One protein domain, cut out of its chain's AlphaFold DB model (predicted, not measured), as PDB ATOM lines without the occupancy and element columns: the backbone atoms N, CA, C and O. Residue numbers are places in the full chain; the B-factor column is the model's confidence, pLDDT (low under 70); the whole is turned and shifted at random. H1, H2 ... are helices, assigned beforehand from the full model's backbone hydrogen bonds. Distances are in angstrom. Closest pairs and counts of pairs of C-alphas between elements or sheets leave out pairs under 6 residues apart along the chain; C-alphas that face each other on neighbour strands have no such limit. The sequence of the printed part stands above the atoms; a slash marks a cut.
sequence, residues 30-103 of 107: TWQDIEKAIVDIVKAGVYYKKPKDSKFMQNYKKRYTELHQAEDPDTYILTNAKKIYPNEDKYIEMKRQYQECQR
ATOM      1  N   THR A  30     -25.014   0.029  41.647       92.56
ATOM      2  CA  THR A  30     -25.729   1.225  42.096       92.56
ATOM      3  C   THR A  30     -25.026   2.481  41.593       92.56
ATOM      4  O   THR A  30     -23.857   2.435  41.185       92.56
ATOM      5  N   TRP A  31     -25.695   3.633  41.645       95.00
ATOM      6  CA  TRP A  31     -25.029   4.884  41.297       95.00
ATOM      7  C   TRP A  31     -23.821   5.198  42.187       95.00
ATOM      8  O   TRP A  31     -22.835   5.746  41.693       95.00
ATOM      9  N   GLN A  32     -23.843   4.775  43.453       95.50
ATOM     10  CA  GLN A  32     -22.720   4.916  44.379       95.50
ATOM     11  C   GLN A  32     -21.524   4.046  43.970       95.50
ATOM     12  O   GLN A  32     -20.376   4.477  44.089       95.50
ATOM     13  N   ASP A  33     -21.764   2.841  43.444       95.25
ATOM     14  CA  ASP A  33     -20.686   1.986  42.926       95.25
ATOM     15  C   ASP A  33     -19.974   2.662  41.746       95.25
ATOM     16  O   ASP A  33     -18.741   2.648  41.649       95.25
ATOM     17  N   ILE A  34     -20.745   3.308  40.865       94.81
ATOM     18  CA  ILE A  34     -20.214   4.061  39.725       94.81
ATOM     19  C   ILE A  34     -19.496   5.334  40.180       94.81
ATOM     20  O   ILE A  34     -18.414   5.634  39.667       94.81
ATOM     21  N   GLU A  35     -20.042   6.064  41.153       96.44
ATOM     22  CA  GLU A  35     -19.376   7.218  41.760       96.44
ATOM     23  C   GLU A  35     -17.999   6.824  42.306       96.44
ATOM     24  O   GLU A  35     -16.983   7.442  41.965       96.44
ATOM     25  N   LYS A  36     -17.955   5.759  43.110       97.12
ATOM     26  CA  LYS A  36     -16.720   5.246  43.697       97.12
ATOM     27  C   LYS A  36     -15.702   4.889  42.616       97.12
ATOM     28  O   LYS A  36     -14.544   5.291  42.721       97.12
ATOM     29  N   ALA A  37     -16.132   4.220  41.546       95.81
ATOM     30  CA  ALA A  37     -15.259   3.898  40.422       95.81
ATOM     31  C   ALA A  37     -14.684   5.156  39.744       95.81
ATOM     32  O   ALA A  37     -13.498   5.189  39.415       95.81
ATOM     33  N   ILE A  38     -15.481   6.218  39.568       96.06
ATOM     34  CA  ILE A  38     -14.993   7.498  39.028       96.06
ATOM     35  C   ILE A  38     -13.917   8.093  39.945       96.06
ATOM     36  O   ILE A  38     -12.860   8.510  39.464       96.06
ATOM     37  N   VAL A  39     -14.154   8.105  41.259       96.88
ATOM     38  CA  VAL A  39     -13.196   8.615  42.251       96.88
ATOM     39  C   VAL A  39     -11.896   7.810  42.232       96.88
ATOM     40  O   VAL A  39     -10.813   8.399  42.227       96.88
ATOM     41  N   ASP A  40     -11.980   6.483  42.179       97.25
ATOM     42  CA  ASP A  40     -10.810   5.604  42.155       97.25
ATOM     43  C   ASP A  40      -9.981   5.799  40.876       97.25
ATOM     44  O   ASP A  40      -8.751   5.870  40.942       97.25
ATOM     45  N   ILE A  41     -10.626   6.021  39.725       94.44
ATOM     46  CA  ILE A  41      -9.937   6.358  38.471       94.44
ATOM     47  C   ILE A  41      -9.219   7.712  38.566       94.44
ATOM     48  O   ILE A  41      -8.077   7.840  38.117       94.44
ATOM     49  N   VAL A  42      -9.850   8.727  39.163       94.75
ATOM     50  CA  VAL A  42      -9.224  10.045  39.363       94.75
ATOM     51  C   VAL A  42      -8.026   9.938  40.308       94.75
ATOM     52  O   VAL A  42      -6.962  10.482  40.004       94.75
ATOM     53  N   LYS A  43      -8.155   9.197  41.417       95.25
ATOM     54  CA  LYS A  43      -7.046   8.919  42.346       95.25
ATOM     55  C   LYS A  43      -5.891   8.213  41.641       95.25
ATOM     56  O   LYS A  43      -4.746   8.633  41.797       95.25
ATOM     57  N   ALA A  44      -6.179   7.199  40.824       93.88
ATOM     58  CA  ALA A  44      -5.168   6.520  40.019       93.88
ATOM     59  C   ALA A  44      -4.493   7.488  39.034       93.88
ATOM     60  O   ALA A  44      -3.270   7.514  38.932       93.88
ATOM     61  N   GLY A  45      -5.261   8.351  38.361       93.44
ATOM     62  CA  GLY A  45      -4.718   9.393  37.487       93.44
ATOM     63  C   GLY A  45      -3.733  10.321  38.208       93.44
ATOM     64  O   GLY A  45      -2.660  10.604  37.675       93.44
ATOM     65  N   VAL A  46      -4.053  10.732  39.440       93.81
ATOM     66  CA  VAL A  46      -3.144  11.516  40.295       93.81
ATOM     67  C   VAL A  46      -1.899  10.710  40.670       93.81
ATOM     68  O   VAL A  46      -0.789  11.220  40.531       93.81
ATOM     69  N   TYR A  47      -2.066   9.456  41.098       95.00
ATOM     70  CA  TYR A  47      -0.962   8.564  41.467       95.00
ATOM     71  C   TYR A  47       0.034   8.374  40.311       95.00
ATOM     72  O   TYR A  47       1.242   8.519  40.490       95.00
ATOM     73  N   TYR A  48      -0.476   8.169  39.095       93.88
ATOM     74  CA  TYR A  48       0.319   8.057  37.869       93.88
ATOM     75  C   TYR A  48       0.724   9.411  37.260       93.88
ATOM     76  O   TYR A  48       1.146   9.462  36.104       93.88
ATOM     77  N   LYS A  49       0.607  10.514  38.015       94.25
ATOM     78  CA  LYS A  49       1.031  11.870  37.620       94.25
ATOM     79  C   LYS A  49       0.450  12.334  36.276       94.25
ATOM     80  O   LYS A  49       1.105  13.059  35.528       94.25
ATOM     81  N   LYS A  50      -0.784  11.935  35.946       91.38
ATOM     82  CA  LYS A  50      -1.479  12.457  34.761       91.38
ATOM     83  C   LYS A  50      -1.700  13.972  34.919       91.38
ATOM     84  O   LYS A  50      -2.068  14.411  36.013       91.38
ATOM     85  N   PRO A  51      -1.523  14.784  33.855       92.38
ATOM     86  CA  PRO A  51      -1.780  16.221  33.926       92.38
ATOM     87  C   PRO A  51      -3.226  16.498  34.346       92.38
ATOM     88  O   PRO A  51      -4.156  15.875  33.825       92.38
ATOM     89  N   LYS A  52      -3.429  17.420  35.293       87.69
ATOM     90  CA  LYS A  52      -4.759  17.728  35.857       87.69
ATOM     91  C   LYS A  52      -5.740  18.251  34.807       87.69
ATOM     92  O   LYS A  52      -6.936  17.998  34.886       87.69
ATOM     93  N   ASP A  53      -5.213  18.982  33.843       90.19
ATOM     94  CA  ASP A  53      -5.889  19.576  32.699       90.19
ATOM     95  C   ASP A  53      -6.011  18.616  31.510       90.19
ATOM     96  O   ASP A  53      -6.685  18.944  30.534       90.19
ATOM     97  N   SER A  54      -5.430  17.413  31.593       93.12
ATOM     98  CA  SER A  54      -5.573  16.409  30.541       93.12
ATOM     99  C   SER A  54      -7.039  16.064  30.295       93.12
ATOM    100  O   SER A  54      -7.856  15.976  31.218       93.12
ATOM    101  N   LYS A  55      -7.356  15.763  29.031       93.38
ATOM    102  CA  LYS A  55      -8.690  15.306  28.617       93.38
ATOM    103  C   LYS A  55      -9.184  14.127  29.464       93.38
ATOM    104  O   LYS A  55     -10.367  14.053  29.773       93.38
ATOM    105  N   PHE A  56      -8.282  13.238  29.885       90.12
ATOM    106  CA  PHE A  56      -8.594  12.134  30.792       90.12
ATOM    107  C   PHE A  56      -9.132  12.631  32.140       90.12
ATOM    108  O   PHE A  56     -10.252  12.288  32.515       90.12
ATOM    109  N   MET A  57      -8.370  13.476  32.841       94.50
ATOM    110  CA  MET A  57      -8.750  13.982  34.164       94.50
ATOM    111  C   MET A  57     -10.013  14.850  34.094       94.50
ATOM    112  O   MET A  57     -10.916  14.692  34.917       94.50
ATOM    113  N   GLN A  58     -10.118  15.716  33.080       95.75
ATOM    114  CA  GLN A  58     -11.300  16.557  32.885       95.75
ATOM    115  C   GLN A  58     -12.562  15.734  32.603       95.75
ATOM    116  O   GLN A  58     -13.616  16.033  33.162       95.75
ATOM    117  N   ASN A  59     -12.464  14.671  31.796       94.50
ATOM    118  CA  ASN A  59     -13.606  13.812  31.485       94.50
ATOM    119  C   ASN A  59     -14.182  13.142  32.737       94.50
ATOM    120  O   ASN A  59     -15.398  13.142  32.919       94.50
ATOM    121  N   TYR A  60     -13.338  12.585  33.610       95.06
ATOM    122  CA  TYR A  60     -13.820  11.935  34.833       95.06
ATOM    123  C   TYR A  60     -14.344  12.938  35.859       95.06
ATOM    124  O   TYR A  60     -15.383  12.690  36.467       95.06
ATOM    125  N   LYS A  61     -13.705  14.108  35.988       94.50
ATOM    126  CA  LYS A  61     -14.231  15.196  36.822       94.50
ATOM    127  C   LYS A  61     -15.617  15.645  36.350       94.50
ATOM    128  O   LYS A  61     -16.516  15.789  37.168       94.50
ATOM    129  N   LYS A  62     -15.804  15.813  35.036       95.69
ATOM    130  CA  LYS A  62     -17.099  16.168  34.442       95.69
ATOM    131  C   LYS A  62     -18.170  15.123  34.762       95.69
ATOM    132  O   LYS A  62     -19.236  15.495  35.233       95.69
ATOM    133  N   ARG A  63     -17.870  13.831  34.579       95.19
ATOM    134  CA  ARG A  63     -18.796  12.729  34.911       95.19
ATOM    135  C   ARG A  63     -19.191  12.720  36.387       95.19
ATOM    136  O   ARG A  63     -20.354  12.501  36.691       95.19
ATOM    137  N   TYR A  64     -18.243  12.981  37.287       96.38
ATOM    138  CA  TYR A  64     -18.528  13.089  38.718       96.38
ATOM    139  C   TYR A  64     -19.507  14.233  39.014       96.38
ATOM    140  O   TYR A  64     -20.506  14.034  39.699       96.38
ATOM    141  N   THR A  65     -19.237  15.422  38.465       96.94
ATOM    142  CA  THR A  65     -20.087  16.604  38.652       96.94
ATOM    143  C   THR A  65     -21.488  16.397  38.087       96.94
ATOM    144  O   THR A  65     -22.461  16.667  38.779       96.94
ATOM    145  N   GLU A  66     -21.602  15.889  36.861       96.56
ATOM    146  CA  GLU A  66     -22.899  15.638  36.231       96.56
ATOM    147  C   GLU A  66     -23.712  14.569  36.975       96.56
ATOM    148  O   GLU A  66     -24.921  14.727  37.107       96.56
ATOM    149  N   LEU A  67     -23.064  13.527  37.513       96.62
ATOM    150  CA  LEU A  67     -23.730  12.517  38.341       96.62
ATOM    151  C   LEU A  67     -24.351  13.130  39.607       96.62
ATOM    152  O   LEU A  67     -25.475  12.794  39.951       96.62
ATOM    153  N   HIS A  68     -23.646  14.054  40.269       96.19
ATOM    154  CA  HIS A  68     -24.131  14.732  41.483       96.19
ATOM    155  C   HIS A  68     -25.205  15.785  41.216       96.19
ATOM    156  O   HIS A  68     -25.945  16.162  42.120       96.19
ATOM    157  N   GLN A  69     -25.243  16.311  39.993       97.06
ATOM    158  CA  GLN A  69     -26.232  17.293  39.561       97.06
ATOM    159  C   GLN A  69     -27.469  16.644  38.936       97.06
ATOM    160  O   GLN A  69     -28.442  17.344  38.658       97.06
ATOM    161  N   ALA A  70     -27.433  15.336  38.682       96.75
ATOM    162  CA  ALA A  70     -28.565  14.615  38.135       96.75
ATOM    163  C   ALA A  70     -29.715  14.580  39.148       96.75
ATOM    164  O   ALA A  70     -29.521  14.232  40.309       96.75
ATOM    165  N   GLU A  71     -30.920  14.896  38.676       96.62
ATOM    166  CA  GLU A  71     -32.153  14.735  39.457       96.62
ATOM    167  C   GLU A  71     -32.364  13.268  39.862       96.62
ATOM    168  O   GLU A  71     -32.750  12.975  40.990       96.62
ATOM    169  N   ASP A  72     -32.029  12.353  38.950       96.62
ATOM    170  CA  ASP A  72     -32.000  10.912  39.177       96.62
ATOM    171  C   ASP A  72     -30.640  10.341  38.712       96.62
ATOM    172  O   ASP A  72     -30.408  10.176  37.503       96.62
ATOM    173  N   PRO A  73     -29.721  10.051  39.654       95.56
ATOM    174  CA  PRO A  73     -28.404   9.488  39.362       95.56
ATOM    175  C   PRO A  73     -28.440   8.127  38.653       95.56
ATOM    176  O   PRO A  73     -27.619   7.877  37.765       95.56
ATOM    177  N   ASP A  74     -29.397   7.259  38.992       93.69
ATOM    178  CA  ASP A  74     -29.525   5.936  38.378       93.69
ATOM    179  C   ASP A  74     -29.965   6.073  36.912       93.69
ATOM    180  O   ASP A  74     -29.368   5.477  36.004       93.69
ATOM    181  N   THR A  75     -30.947   6.940  36.645       94.25
ATOM    182  CA  THR A  75     -31.375   7.261  35.275       94.25
ATOM    183  C   THR A  75     -30.264   7.944  34.473       94.25
ATOM    184  O   THR A  75     -30.079   7.630  33.288       94.25
ATOM    185  N   TYR A  76     -29.478   8.834  35.089       95.06
ATOM    186  CA  TYR A  76     -28.317   9.462  34.447       95.06
ATOM    187  C   TYR A  76     -27.281   8.416  34.010       95.06
ATOM    188  O   TYR A  76     -26.820   8.442  32.862       95.06
ATOM    189  N   ILE A  77     -26.949   7.460  34.881       93.19
ATOM    190  CA  ILE A  77     -25.996   6.386  34.570       93.19
ATOM    191  C   ILE A  77     -26.511   5.524  33.428       93.19
ATOM    192  O   ILE A  77     -25.780   5.303  32.459       93.19
ATOM    193  N   LEU A  78     -27.767   5.076  33.495       91.75
ATOM    194  CA  LEU A  78     -28.367   4.252  32.445       91.75
ATOM    195  C   LEU A  78     -28.390   4.980  31.098       91.75
ATOM    196  O   LEU A  78     -28.052   4.397  30.065       91.75
ATOM    197  N   THR A  79     -28.745   6.264  31.101       93.19
ATOM    198  CA  THR A  79     -28.777   7.092  29.891       93.19
ATOM    199  C   THR A  79     -27.385   7.238  29.283       93.19
ATOM    200  O   THR A  79     -27.223   7.092  28.070       93.19
ATOM    201  N   ASN A  80     -26.356   7.480  30.096       91.62
ATOM    202  CA  ASN A  80     -24.990   7.593  29.589       91.62
ATOM    203  C   ASN A  80     -24.405   6.256  29.145       91.62
ATOM    204  O   ASN A  80     -23.720   6.212  28.124       91.62
ATOM    205  N   ALA A  81     -24.708   5.166  29.850       90.19
ATOM    206  CA  ALA A  81     -24.308   3.828  29.437       90.19
ATOM    207  C   ALA A  81     -24.862   3.505  28.044       90.19
ATOM    208  O   ALA A  81     -24.096   3.095  27.180       90.19
ATOM    209  N   LYS A  82     -26.143   3.798  27.785       91.00
ATOM    210  CA  LYS A  82     -26.761   3.631  26.458       91.00
ATOM    211  C   LYS A  82     -26.149   4.538  25.386       91.00
ATOM    212  O   LYS A  82     -26.088   4.148  24.230       91.00
ATOM    213  N   LYS A  83     -25.681   5.740  25.733       91.69
ATOM    214  CA  LYS A  83     -24.983   6.616  24.770       91.69
ATOM    215  C   LYS A  83     -23.615   6.062  24.367       91.69
ATOM    216  O   LYS A  83     -23.226   6.201  23.214       91.69
ATOM    217  N   ILE A  84     -22.879   5.478  25.314       88.38
ATOM    218  CA  ILE A  84     -21.531   4.933  25.080       88.38
ATOM    219  C   ILE A  84     -21.613   3.551  24.420       88.38
ATOM    220  O   ILE A  84     -20.870   3.261  23.487       88.38
ATOM    221  N   TYR A  85     -22.542   2.723  24.890       89.56
ATOM    222  CA  TYR A  85     -22.772   1.352  24.457       89.56
ATOM    223  C   TYR A  85     -24.211   1.239  23.929       89.56
ATOM    224  O   TYR A  85     -25.096   0.750  24.634       89.56
ATOM    225  N   PRO A  86     -24.481   1.739  22.710       88.69
ATOM    226  CA  PRO A  86     -25.842   1.810  22.173       88.69
ATOM    227  C   PRO A  86     -26.470   0.439  21.926       88.69
ATOM    228  O   PRO A  86     -27.692   0.324  21.886       88.69
ATOM    229  N   ASN A  87     -25.647  -0.594  21.764       92.06
ATOM    230  CA  ASN A  87     -26.072  -1.969  21.577       92.06
ATOM    231  C   ASN A  87     -25.011  -2.945  22.103       92.06
ATOM    232  O   ASN A  87     -23.909  -2.554  22.502       92.06
ATOM    233  N   GLU A  88     -25.375  -4.224  22.105       90.88
ATOM    234  CA  GLU A  88     -24.529  -5.313  22.583       90.88
ATOM    235  C   GLU A  88     -23.240  -5.454  21.763       90.88
ATOM    236  O   GLU A  88     -22.166  -5.578  22.349       90.88
ATOM    237  N   ASP A  89     -23.305  -5.322  20.437       93.12
ATOM    238  CA  ASP A  89     -22.123  -5.413  19.568       93.12
ATOM    239  C   ASP A  89     -21.064  -4.368  19.932       93.12
ATOM    240  O   ASP A  89     -19.886  -4.692  20.087       93.12
ATOM    241  N   LYS A  90     -21.479  -3.111  20.145       92.12
ATOM    242  CA  LYS A  90     -20.577  -2.032  20.570       92.12
ATOM    243  C   LYS A  90     -20.017  -2.254  21.966       92.12
ATOM    244  O   LYS A  90     -18.853  -1.936  22.214       92.12
ATOM    245  N   TYR A  91     -20.815  -2.815  22.869       90.25
ATOM    246  CA  TYR A  91     -20.332  -3.217  24.184       90.25
ATOM    247  C   TYR A  91     -19.249  -4.302  24.084       90.25
ATOM    248  O   TYR A  91     -18.179  -4.157  24.682       90.25
ATOM    249  N   ILE A  92     -19.489  -5.355  23.295       92.00
ATOM    250  CA  ILE A  92     -18.544  -6.461  23.086       92.00
ATOM    251  C   ILE A  92     -17.254  -5.957  22.426       92.00
ATOM    252  O   ILE A  92     -16.163  -6.318  22.873       92.00
ATOM    253  N   GLU A  93     -17.362  -5.102  21.406       91.25
ATOM    254  CA  GLU A  93     -16.222  -4.496  20.709       91.25
ATOM    255  C   GLU A  93     -15.328  -3.710  21.680       91.25
ATOM    256  O   GLU A  93     -14.128  -3.975  21.774       91.25
ATOM    257  N   MET A  94     -15.906  -2.796  22.468       86.75
ATOM    258  CA  MET A  94     -15.143  -2.021  23.451       86.75
ATOM    259  C   MET A  94     -14.541  -2.908  24.541       86.75
ATOM    260  O   MET A  94     -13.386  -2.713  24.920       86.75
ATOM    261  N   LYS A  95     -15.288  -3.898  25.044       87.44
ATOM    262  CA  LYS A  95     -14.777  -4.847  26.041       87.44
ATOM    263  C   LYS A  95     -13.542  -5.585  25.517       87.44
ATOM    264  O   LYS A  95     -12.563  -5.701  26.253       87.44
ATOM    265  N   ARG A  96     -13.562  -6.020  24.252       89.38
ATOM    266  CA  ARG A  96     -12.410  -6.656  23.599       89.38
ATOM    267  C   ARG A  96     -11.218  -5.702  23.516       89.38
ATOM    268  O   ARG A  96     -10.133  -6.082  23.937       89.38
ATOM    269  N   GLN A  97     -11.423  -4.465  23.060       85.56
ATOM    270  CA  GLN A  97     -10.353  -3.460  22.977       85.56
ATOM    271  C   GLN A  97      -9.689  -3.215  24.340       85.56
ATOM    272  O   GLN A  97      -8.465  -3.194  24.437       85.56
ATOM    273  N   TYR A  98     -10.473  -3.100  25.416       79.94
ATOM    274  CA  TYR A  98      -9.919  -2.950  26.765       79.94
ATOM    275  C   TYR A  98      -9.099  -4.167  27.209       79.94
ATOM    276  O   TYR A  98      -8.040  -3.994  27.808       79.94
ATOM    277  N   GLN A  99      -9.563  -5.384  26.915       82.19
ATOM    278  CA  GLN A  99      -8.836  -6.617  27.234       82.19
ATOM    279  C   GLN A  99      -7.536  -6.744  26.429       82.19
ATOM    280  O   GLN A  99      -6.523  -7.200  26.956       82.19
ATOM    281  N   GLU A 100      -7.540  -6.316  25.167       79.81
ATOM    282  CA  GLU A 100      -6.349  -6.291  24.316       79.81
ATOM    283  C   GLU A 100      -5.328  -5.256  24.802       79.81
ATOM    284  O   GLU A 100      -4.151  -5.589  24.913       79.81
ATOM    285  N   CYS A 101      -5.763  -4.057  25.209       64.88
ATOM    286  CA  CYS A 101      -4.887  -3.043  25.809       64.88
ATOM    287  C   CYS A 101      -4.272  -3.463  27.157       64.88
ATOM    288  O   CYS A 101      -3.274  -2.884  27.576       64.88
ATOM    289  N   GLN A 102      -4.858  -4.445  27.851       57.41
ATOM    290  CA  GLN A 102      -4.306  -5.016  29.085       57.41
ATOM    291  C   GLN A 102      -3.274  -6.125  28.828       57.41
ATOM    292  O   GLN A 102      -2.607  -6.563  29.768       57.41
ATOM    293  N   ARG A 103      -3.099  -6.578  27.577       53.94
ATOM    294  CA  ARG A 103      -1.984  -7.468  27.233       53.94
ATOM    295  C   ARG A 103      -0.670  -6.674  27.216       53.94
ATOM    296  O   ARG A 103      -0.655  -5.531  26.769       53.94
TER     297      ARG A 103
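What this domain is: This is residues 30 to 103 of the 107 residues of an uncharacterized protein of Diversispora epigaea (UniProt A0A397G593). The model is an open U: the helical hairpin of H1 and H2 makes one limb, H3 the base, and H4 the other limb; residues 95 to 103, of which 95 to 101 belong to H4, stick out. The printed part has 74 residues, with four named helices, H1 to H4, and no named strand: all helix. It is only just loose, close to compact, with a radius of gyration of the C-alphas of 13.7 A and spans of 38 by 34 by 19 A.

How they stand to each other: H1, residues 31 to 47, and H2, residues 55 to 69, touch as a hairpin, opposite ways at a shallow tilt of 29 degrees; their closest C-alphas, Ile 38 and Tyr 60, are 6.2 A apart. H3, residues 73 to 84, only just touches H1, with 3 pairs of C-alphas within 8 A, the closest Trp 31 and Asp 74 at 5.5 A. H2 and H3 only just touch, with 3 such pairs, and only at the corner, the closest Leu 67 and Pro 73 at 5.7 A. H4, residues 88 to 101, is near H3 but apart from H1 and H2. In H1, H2, H3 and H4 every O i to N i+4 pair is within hydrogen-bond range.

Where its parts are: H1 begins at C-alpha 31 (-25.029, 4.884, 41.297) and measures 24.3 A from first to last C-alpha, H2 20.8 A, H3 16.5 A and H4 20.0 A, ending at C-alpha 101 (-4.887, -3.043, 25.809).

The domain as a whole: The two C-alphas farthest apart, Glu 71 and Arg 103, are 39.4 A apart. The printed part has no cut and no long link; pLDDT is under 70 at residues 101 to 103.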